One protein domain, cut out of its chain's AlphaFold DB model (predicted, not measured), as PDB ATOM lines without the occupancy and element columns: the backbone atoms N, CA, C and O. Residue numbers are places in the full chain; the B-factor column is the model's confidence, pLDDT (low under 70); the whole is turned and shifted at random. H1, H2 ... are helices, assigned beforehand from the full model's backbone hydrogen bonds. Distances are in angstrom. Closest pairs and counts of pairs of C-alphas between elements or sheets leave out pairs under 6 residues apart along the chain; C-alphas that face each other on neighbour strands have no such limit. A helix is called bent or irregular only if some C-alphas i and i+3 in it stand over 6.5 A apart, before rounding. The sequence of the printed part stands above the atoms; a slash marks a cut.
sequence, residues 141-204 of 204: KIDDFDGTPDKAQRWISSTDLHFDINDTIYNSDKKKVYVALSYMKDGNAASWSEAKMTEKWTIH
ATOM      1  N   LYS A 141     -37.419  35.661   0.716       78.81
ATOM      2  CA  LYS A 141     -36.754  36.937   0.446       78.81
ATOM      3  C   LYS A 141     -35.736  36.724  -0.680       78.81
ATOM      4  O   LYS A 141     -35.033  35.713  -0.671       78.81
ATOM      5  N   ILE A 142     -35.683  37.657  -1.626       84.19
ATOM      6  CA  ILE A 142     -34.613  37.712  -2.626       84.19
ATOM      7  C   ILE A 142     -33.300  37.972  -1.872       84.19
ATOM      8  O   ILE A 142     -33.278  38.759  -0.920       84.19
ATOM      9  N   ASP A 143     -32.237  37.254  -2.233       87.44
ATOM     10  CA  ASP A 143     -30.910  37.500  -1.664       87.44
ATOM     11  C   ASP A 143     -30.397  38.878  -2.141       87.44
ATOM     12  O   ASP A 143     -30.756  39.348  -3.216       87.44
ATOM     13  N   ASP A 144     -29.556  39.556  -1.361       91.12
ATOM     14  CA  ASP A 144     -28.933  40.804  -1.824       91.12
ATOM     15  C   ASP A 144     -27.783  40.490  -2.805       91.12
ATOM     16  O   ASP A 144     -27.082  39.481  -2.657       91.12
ATOM     17  N   PHE A 145     -27.572  41.353  -3.805       90.19
ATOM     18  CA  PHE A 145     -26.510  41.189  -4.803       90.19
ATOM     19  C   PHE A 145     -25.630  42.427  -4.909       90.19
ATOM     20  O   PHE A 145     -26.097  43.524  -5.195       90.19
ATOM     21  N   ASP A 146     -24.332  42.225  -4.719       89.12
ATOM     22  CA  ASP A 146     -23.299  43.265  -4.736       89.12
ATOM     23  C   ASP A 146     -22.522  43.329  -6.065       89.12
ATOM     24  O   ASP A 146     -21.604  44.138  -6.229       89.12
ATOM     25  N   GLY A 147     -22.876  42.478  -7.034       84.06
ATOM     26  CA  GLY A 147     -22.173  42.362  -8.312       84.06
ATOM     27  C   GLY A 147     -21.097  41.276  -8.334       84.06
ATOM     28  O   GLY A 147     -20.416  41.129  -9.350       84.06
ATOM     29  N   THR A 148     -20.916  40.520  -7.245       86.31
ATOM     30  CA  THR A 148     -19.885  39.477  -7.166       86.31
ATOM     31  C   THR A 148     -20.299  38.194  -7.910       86.31
ATOM     32  O   THR A 148     -21.389  37.663  -7.682       86.31
ATOM     33  N   PRO A 149     -19.463  37.655  -8.823       85.31
ATOM     34  CA  PRO A 149     -19.840  36.500  -9.644       85.31
ATOM     35  C   PRO A 149     -20.235  35.246  -8.851       85.31
ATOM     36  O   PRO A 149     -21.116  34.502  -9.280       85.31
ATOM     37  N   ASP A 150     -19.628  35.021  -7.687       86.25
ATOM     38  CA  ASP A 150     -19.905  33.889  -6.795       86.25
ATOM     39  C   ASP A 150     -21.319  33.925  -6.198       86.25
ATOM     40  O   ASP A 150     -21.893  32.873  -5.909       86.25
ATOM     41  N   LYS A 151     -21.925  35.111  -6.078       85.56
ATOM     42  CA  LYS A 151     -23.299  35.273  -5.580       85.56
ATOM     43  C   LYS A 151     -24.348  35.300  -6.689       85.56
ATOM     44  O   LYS A 151     -25.531  35.148  -6.392       85.56
ATOM     45  N   ALA A 152     -23.944  35.441  -7.953       87.06
ATOM     46  CA  ALA A 152     -24.865  35.667  -9.068       87.06
ATOM     47  C   ALA A 152     -25.885  34.530  -9.250       87.06
ATOM     48  O   ALA A 152     -27.079  34.789  -9.352       87.06
ATOM     49  N   GLN A 153     -25.444  33.268  -9.235       88.12
ATOM     50  CA  GLN A 153     -26.344  32.119  -9.426       88.12
ATOM     51  C   GLN A 153     -27.352  31.958  -8.288       88.12
ATOM     52  O   GLN A 153     -28.533  31.685  -8.515       88.12
ATOM     53  N   ARG A 154     -26.887  32.170  -7.054       86.75
ATOM     54  CA  ARG A 154     -27.745  32.159  -5.871       86.75
ATOM     55  C   ARG A 154     -28.781  33.278  -5.946       86.75
ATOM     56  O   ARG A 154     -29.958  33.024  -5.702       86.75
ATOM     57  N   TRP A 155     -28.345  34.476  -6.327       91.00
ATOM     58  CA  TRP A 155     -29.220  35.620  -6.506       91.00
ATOM     59  C   TRP A 155     -30.299  35.345  -7.558       91.00
ATOM     60  O   TRP A 155     -31.476  35.408  -7.217       91.00
ATOM     61  N   ILE A 156     -29.925  34.921  -8.774       90.88
ATOM     62  CA  ILE A 156     -30.864  34.570  -9.859       90.88
ATOM     63  C   ILE A 156     -31.897  33.546  -9.377       90.88
ATOM     64  O   ILE A 156     -33.094  33.795  -9.466       90.88
ATOM     65  N   SER A 157     -31.445  32.450  -8.764       87.50
ATOM     66  CA  SER A 157     -32.342  31.398  -8.266       87.50
ATOM     67  C   SER A 157     -33.302  31.905  -7.182       87.50
ATOM     68  O   SER A 157     -34.444  31.457  -7.097       87.50
ATOM     69  N   SER A 158     -32.845  32.825  -6.323       84.81
ATOM     70  CA  SER A 158     -33.695  33.445  -5.301       84.81
ATOM     71  C   SER A 158     -34.751  34.369  -5.915       84.81
ATOM     72  O   SER A 158     -35.882  34.402  -5.432       84.81
ATOM     73  N   THR A 159     -34.394  35.068  -6.993       86.94
ATOM     74  CA  THR A 159     -35.254  35.994  -7.730       86.94
ATOM     75  C   THR A 159     -36.322  35.248  -8.529       86.94
ATOM     76  O   THR A 159     -37.501  35.580  -8.406       86.94
ATOM     77  N   ASP A 160     -35.937  34.199  -9.261       88.44
ATOM     78  CA  ASP A 160     -36.858  33.340 -10.017       88.44
ATOM     79  C   ASP A 160     -37.915  32.742  -9.086       88.44
ATOM     80  O   ASP A 160     -39.112  32.958  -9.262       88.44
ATOM     81  N   LEU A 161     -37.473  32.099  -8.000       87.12
ATOM     82  CA  LEU A 161     -38.379  31.490  -7.032       87.12
ATOM     83  C   LEU A 161     -39.290  32.521  -6.347       87.12
ATOM     84  O   LEU A 161     -40.443  32.223  -6.035       87.12
ATOM     85  N   HIS A 162     -38.794  33.737  -6.099       85.44
ATOM     86  CA  HIS A 162     -39.621  34.811  -5.558       85.44
ATOM     87  C   HIS A 162     -40.730  35.205  -6.535       85.44
ATOM     88  O   HIS A 162     -41.873  35.372  -6.109       85.44
ATOM     89  N   PHE A 163     -40.427  35.342  -7.827       87.12
ATOM     90  CA  PHE A 163     -41.431  35.710  -8.822       87.12
ATOM     91  C   PHE A 163     -42.391  34.577  -9.153       87.12
ATOM     92  O   PHE A 163     -43.571  34.861  -9.314       87.12
ATOM     93  N   ASP A 164     -41.944  33.325  -9.142       85.50
ATOM     94  CA  ASP A 164     -42.820  32.167  -9.340       85.50
ATOM     95  C   ASP A 164     -43.875  32.066  -8.228       85.50
ATOM     96  O   ASP A 164     -45.057  31.842  -8.487       85.50
ATOM     97  N   ILE A 165     -43.475  32.293  -6.971       80.19
ATOM     98  CA  ILE A 165     -44.397  32.266  -5.823       80.19
ATOM     99  C   ILE A 165     -45.333  33.488  -5.821       80.19
ATOM    100  O   ILE A 165     -46.473  33.397  -5.366       80.19
ATOM    101  N   ASN A 166     -44.862  34.636  -6.315       80.88
ATOM    102  CA  ASN A 166     -45.575  35.915  -6.258       80.88
ATOM    103  C   ASN A 166     -46.071  36.388  -7.633       80.88
ATOM    104  O   ASN A 166     -46.265  37.589  -7.831       80.88
ATOM    105  N   ASP A 167     -46.294  35.474  -8.579       81.12
ATOM    106  CA  ASP A 167     -46.592  35.825  -9.973       81.12
ATOM    107  C   ASP A 167     -47.871  36.669 -10.106       81.12
ATOM    108  O   ASP A 167     -47.938  37.617 -10.885       81.12
ATOM    109  N   THR A 168     -48.858  36.436  -9.236       77.69
ATOM    110  CA  THR A 168     -50.089  37.245  -9.189       77.69
ATOM    111  C   THR A 168     -49.849  38.704  -8.773       77.69
ATOM    112  O   THR A 168     -50.594  39.594  -9.185       77.69
ATOM    113  N   ILE A 169     -48.800  38.976  -7.990       81.44
ATOM    114  CA  ILE A 169     -48.402  40.323  -7.543       81.44
ATOM    115  C   ILE A 169     -47.491  40.968  -8.597       81.44
ATOM    116  O   ILE A 169     -47.692  42.123  -9.004       81.44
ATOM    117  N   TYR A 170     -46.511  40.202  -9.077       81.50
ATOM    118  CA  TYR A 170     -45.516  40.611 -10.064       81.50
ATOM    119  C   TYR A 170     -45.863  40.101 -11.459       81.50
ATOM    120  O   TYR A 170     -45.029  39.546 -12.156       81.50
ATOM    121  N   ASN A 171     -47.087  40.368 -11.895       77.94
ATOM    122  CA  ASN A 171     -47.644  39.894 -13.163       77.94
ATOM    123  C   ASN A 171     -47.083  40.573 -14.431       77.94
ATOM    124  O   ASN A 171     -47.696  40.499 -15.494       77.94
ATOM    125  N   SER A 172     -45.972  41.304 -14.330       80.00
ATOM    126  CA  SER A 172     -45.315  41.909 -15.486       80.00
ATOM    127  C   SER A 172     -43.811  41.984 -15.299       80.00
ATOM    128  O   SER A 172     -43.320  42.258 -14.200       80.00
ATOM    129  N   ASP A 173     -43.079  41.827 -16.400       83.69
ATOM    130  CA  ASP A 173     -41.615  41.857 -16.396       83.69
ATOM    131  C   ASP A 173     -41.080  43.178 -15.852       83.69
ATOM    132  O   ASP A 173     -40.128  43.195 -15.080       83.69
ATOM    133  N   LYS A 174     -41.761  44.294 -16.140       82.75
ATOM    134  CA  LYS A 174     -41.413  45.603 -15.573       82.75
ATOM    135  C   LYS A 174     -41.414  45.571 -14.043       82.75
ATOM    136  O   LYS A 174     -40.466  46.046 -13.424       82.75
ATOM    137  N   LYS A 175     -42.452  45.005 -13.420       78.62
ATOM    138  CA  LYS A 175     -42.522  44.888 -11.956       78.62
ATOM    139  C   LYS A 175     -41.426  43.964 -11.424       78.62
ATOM    140  O   LYS A 175     -40.782  44.321 -10.440       78.62
ATOM    141  N   LYS A 176     -41.197  42.829 -12.093       85.12
ATOM    142  CA  LYS A 176     -40.135  41.870 -11.748       85.12
ATOM    143  C   LYS A 176     -38.759  42.554 -11.773       85.12
ATOM    144  O   LYS A 176     -38.037  42.531 -10.780       85.12
ATOM    145  N   VAL A 177     -38.442  43.285 -12.841       84.50
ATOM    146  CA  VAL A 177     -37.182  44.033 -12.987       84.50
ATOM    147  C   VAL A 177     -37.012  45.088 -11.892       84.50
ATOM    148  O   VAL A 177     -35.963  45.118 -11.254       84.50
ATOM    149  N   TYR A 178     -38.026  45.915 -11.606       82.00
ATOM    150  CA  TYR A 178     -37.920  46.926 -10.539       82.00
ATOM    151  C   TYR A 178     -37.609  46.312  -9.174       82.00
ATOM    152  O   TYR A 178     -36.777  46.835  -8.431       82.00
ATOM    153  N   VAL A 179     -38.267  45.200  -8.846       83.94
ATOM    154  CA  VAL A 179     -38.040  44.508  -7.578       83.94
ATOM    155  C   VAL A 179     -36.646  43.908  -7.550       83.94
ATOM    156  O   VAL A 179     -35.926  44.169  -6.595       83.94
ATOM    157  N   ALA A 180     -36.225  43.187  -8.588       87.00
ATOM    158  CA  ALA A 180     -34.887  42.600  -8.656       87.00
ATOM    159  C   ALA A 180     -33.786  43.665  -8.496       87.00
ATOM    160  O   ALA A 180     -32.881  43.505  -7.677       87.00
ATOM    161  N   LEU A 181     -33.912  44.798  -9.195       85.56
ATOM    162  CA  LEU A 181     -32.983  45.924  -9.073       85.56
ATOM    163  C   LEU A 181     -32.948  46.510  -7.653       85.56
ATOM    164  O   LEU A 181     -31.895  46.939  -7.197       85.56
ATOM    165  N   SER A 182     -34.065  46.488  -6.917       84.25
ATOM    166  CA  SER A 182     -34.106  46.981  -5.535       84.25
ATOM    167  C   SER A 182     -33.271  46.154  -4.551       84.25
ATOM    168  O   SER A 182     -32.971  46.662  -3.477       84.25
ATOM    169  N   TYR A 183     -32.866  44.925  -4.897       88.25
ATOM    170  CA  TYR A 183     -31.964  44.079  -4.092       88.25
ATOM    171  C   TYR A 183     -30.485  44.218  -4.498       88.25
ATOM    172  O   TYR A 183     -29.610  43.576  -3.918       88.25
ATOM    173  N   MET A 184     -30.189  45.090  -5.463       90.25
ATOM    174  CA  MET A 184     -28.832  45.469  -5.852       90.25
ATOM    175  C   MET A 184     -28.444  46.782  -5.171       90.25
ATOM    176  O   MET A 184     -28.432  47.835  -5.807       90.25
ATOM    177  N   LYS A 185     -28.218  46.732  -3.855       82.94
ATOM    178  CA  LYS A 185     -28.015  47.933  -3.019       82.94
ATOM    179  C   LYS A 185     -26.557  48.244  -2.712       82.94
ATOM    180  O   LYS A 185     -26.254  49.364  -2.319       82.94
ATOM    181  N   ASP A 186     -25.675  47.269  -2.903       80.44
ATOM    182  CA  ASP A 186     -24.275  47.354  -2.507       80.44
ATOM    183  C   ASP A 186     -23.333  47.067  -3.683       80.44
ATOM    184  O   ASP A 186     -23.728  46.561  -4.738       80.44
ATOM    185  N   GLY A 187     -22.055  47.389  -3.488       82.06
ATOM    186  CA  GLY A 187     -20.983  47.041  -4.417       82.06
ATOM    187  C   GLY A 187     -21.157  47.621  -5.823       82.06
ATOM    188  O   GLY A 187     -21.722  48.695  -6.022       82.06
ATOM    189  N   ASN A 188     -20.642  46.900  -6.820       79.00
ATOM    190  CA  ASN A 188     -20.677  47.338  -8.218       79.00
ATOM    191  C   ASN A 188     -22.097  47.266  -8.813       79.00
ATOM    192  O   ASN A 188     -22.388  47.926  -9.810       79.00
ATOM    193  N   ALA A 189     -22.984  46.472  -8.207       85.50
ATOM    194  CA  ALA A 189     -24.368  46.340  -8.648       85.50
ATOM    195  C   ALA A 189     -25.231  47.561  -8.291       85.50
ATOM    196  O   ALA A 189     -26.147  47.874  -9.046       85.50
ATOM    197  N   ALA A 190     -24.910  48.287  -7.211       78.12
ATOM    198  CA  ALA A 190     -25.641  49.488  -6.797       78.12
ATOM    199  C   ALA A 190     -25.636  50.588  -7.868       78.12
ATOM    200  O   ALA A 190     -26.682  51.052  -8.309       78.12
ATOM    201  N   SER A 191     -24.457  50.960  -8.370       79.75
ATOM    202  CA  SER A 191     -24.360  51.998  -9.405       79.75
ATOM    203  C   SER A 191     -25.029  51.578 -10.717       79.75
ATOM    204  O   SER A 191     -25.569  52.412 -11.443       79.75
ATOM    205  N   TRP A 192     -25.021  50.278 -11.029       83.94
ATOM    206  CA  TRP A 192     -25.713  49.745 -12.200       83.94
ATOM    207  C   TRP A 192     -27.237  49.790 -12.037       83.94
ATOM    208  O   TRP A 192     -27.941  50.190 -12.968       83.94
ATOM    209  N   SER A 193     -27.749  49.424 -10.859       82.56
ATOM    210  CA  SER A 193     -29.183  49.437 -10.576       82.56
ATOM    211  C   SER A 193     -29.742  50.859 -10.586       82.56
ATOM    212  O   SER A 193     -30.755  51.109 -11.241       82.56
ATOM    213  N   GLU A 194     -29.034  51.816  -9.984       78.75
ATOM    214  CA  GLU A 194     -29.378  53.240 -10.017       78.75
ATOM    215  C   GLU A 194     -29.418  53.791 -11.447       78.75
ATOM    216  O   GLU A 194     -30.386  54.458 -11.832       78.75
ATOM    217  N   ALA A 195     -28.415  53.465 -12.270       79.75
ATOM    218  CA  ALA A 195     -28.377  53.879 -13.671       79.75
ATOM    219  C   ALA A 195     -29.596  53.350 -14.444       79.75
ATOM    220  O   ALA A 195     -30.248  54.107 -15.160       79.75
ATOM    221  N   LYS A 196     -29.959  52.076 -14.245       76.88
ATOM    222  CA  LYS A 196     -31.105  51.442 -14.917       76.88
ATOM    223  C   LYS A 196     -32.465  51.895 -14.397       76.88
ATOM    224  O   LYS A 196     -33.434  51.887 -15.154       76.88
ATOM    225  N   MET A 197     -32.564  52.322 -13.141       72.94
ATOM    226  CA  MET A 197     -33.789  52.933 -12.617       72.94
ATOM    227  C   MET A 197     -33.982  54.376 -13.108       72.94
ATOM    228  O   MET A 197     -35.124  54.817 -13.251       72.94
ATOM    229  N   THR A 198     -32.887  55.094 -13.371       68.81
ATOM    230  CA  THR A 198     -32.897  56.499 -13.819       68.81
ATOM    231  C   THR A 198     -33.029  56.630 -15.340       68.81
ATOM    232  O   THR A 198     -33.513  57.647 -15.840       68.81
ATOM    233  N   GLU A 199     -32.636  55.597 -16.087       67.06
ATOM    234  CA  GLU A 199     -32.854  55.507 -17.527       67.06
ATOM    235  C   GLU A 199     -34.368  55.554 -17.807       67.06
ATOM    236  O   GLU A 199     -35.140  54.698 -17.368       67.06
ATOM    237  N   LYS A 200     -34.834  56.610 -18.492       50.41
ATOM    238  CA  LYS A 200     -36.235  56.720 -18.915       50.41
ATOM    239  C   LYS A 200     -36.529  55.565 -19.869       50.41
ATOM    240  O   LYS A 200     -36.130  55.610 -21.027       50.41
ATOM    241  N   TRP A 201     -37.240  54.552 -19.379       49.16
ATOM    242  CA  TRP A 201     -37.735  53.420 -20.161       49.16
ATOM    243  C   TRP A 201     -38.788  53.880 -21.181       49.16
ATOM    244  O   TRP A 201     -39.989  53.692 -20.980       49.16
ATOM    245  N   THR A 202     -38.344  54.511 -22.265       39.97
ATOM    246  CA  THR A 202     -39.145  54.714 -23.473       39.97
ATOM    247  C   THR A 202     -39.049  53.424 -24.279       39.97
ATOM    248  O   THR A 202     -38.130  53.235 -25.068       39.97
ATOM    249  N   ILE A 203     -39.953  52.489 -23.998       44.06
ATOM    250  CA  ILE A 203     -40.112  51.277 -24.802       44.06
ATOM    251  C   ILE A 203     -40.961  51.700 -26.009       44.06
ATOM    252  O   ILE A 203     -42.104  52.123 -25.814       44.06
ATOM    253  N   HIS A 204     -40.355  51.710 -27.200       35.12
ATOM    254  CA  HIS A 204     -41.043  51.890 -28.483       35.12
ATOM    255  C   HIS A 204     -41.840  50.640 -28.854       35.12
ATOM    256  O   HIS A 204     -41.374  49.533 -28.505       35.12
TER     257      HIS A 204
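AT A GLANCE: This is residues 141 to 204 of the 204 residues of an uncharacterized protein of Serpula lacrymans var. lacrymans (strain S7.3) (UniProt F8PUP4). The three helices make a flat zigzag: H1, the longest, lies along one side, H2 folds back from it, and H3 folds back again to the opposite side, with few contacts between the helices. Residues 141 to 148, which have no named element, pass along H1 in the reverse direction before H1 begins, and residues 199 to 204 form a tail after H3. The printed part has 64 residues with three named helices, in the order H1, H2, H3, and no named strand; its class is all helix, with 39 of the 64 printed residues in the helices. The whole is compact, with a radius of gyration of the C-alphas of 12.1 A, and the C-alphas span 31 by 29 by 15 A.

IN THESE COORDINATES: H1 holds residues 149 to 165, 17 residues, and measures 25.2 A from C-alpha 149 at (-19.840, 36.500, -9.644) to C-alpha 165 at (-44.397, 32.266, -5.823). H1 is irregular: C-alphas 150 and 153 are 7.2 A apart, and its line is a rough one. H2 holds residues 173 to 182 and is 14.2 A long. H3 holds residues 187 to 198, is 17.9 A long and ends with C-alpha 198 at (-32.897, 56.499, -13.819). H3 is neither bent nor irregular, but only just: C-alphas 188 and 191 are 6.1 A apart.

HOW THE PARTS SIT: H1 is close to H2 but not clearly touching it, with 2 pairs of C-alphas within 8 A. Their closest C-alphas are those of Thr 159 and Ala 180, 6.7 A apart. H1 and H2 run opposite ways at a steep tilt of 47 degrees. H2 touches H3, which meets it with residues 193 to 197 alone. Their closest C-alphas are those of Leu 181 and Ser 193, 5.4 A apart. H2 and H3 form a helical hairpin and run opposite ways at a steep tilt of 42 degrees. H1 and H3 are apart. In H2 every O i to N i+4 pair is within hydrogen-bond range; in H1 11 of 13 pairs are, and in H3 6 of 8.

THE WHOLE: The outline is flat. The two C-alphas farthest apart are those of Asp 150 and His 204, 35.2 A, and the first and last printed C-alphas, of Lys 141 and His 204, are 32.8 A apart. The printed part has no cut, and residue 204 is the chain's last. The link from H1 to H2 has 7 residues and is short; the link from H2 to H3 has 4 residues and is tight; no link is long. The mean pLDDT of the printed part is 80.3, and residues 198 to 204 are under 70.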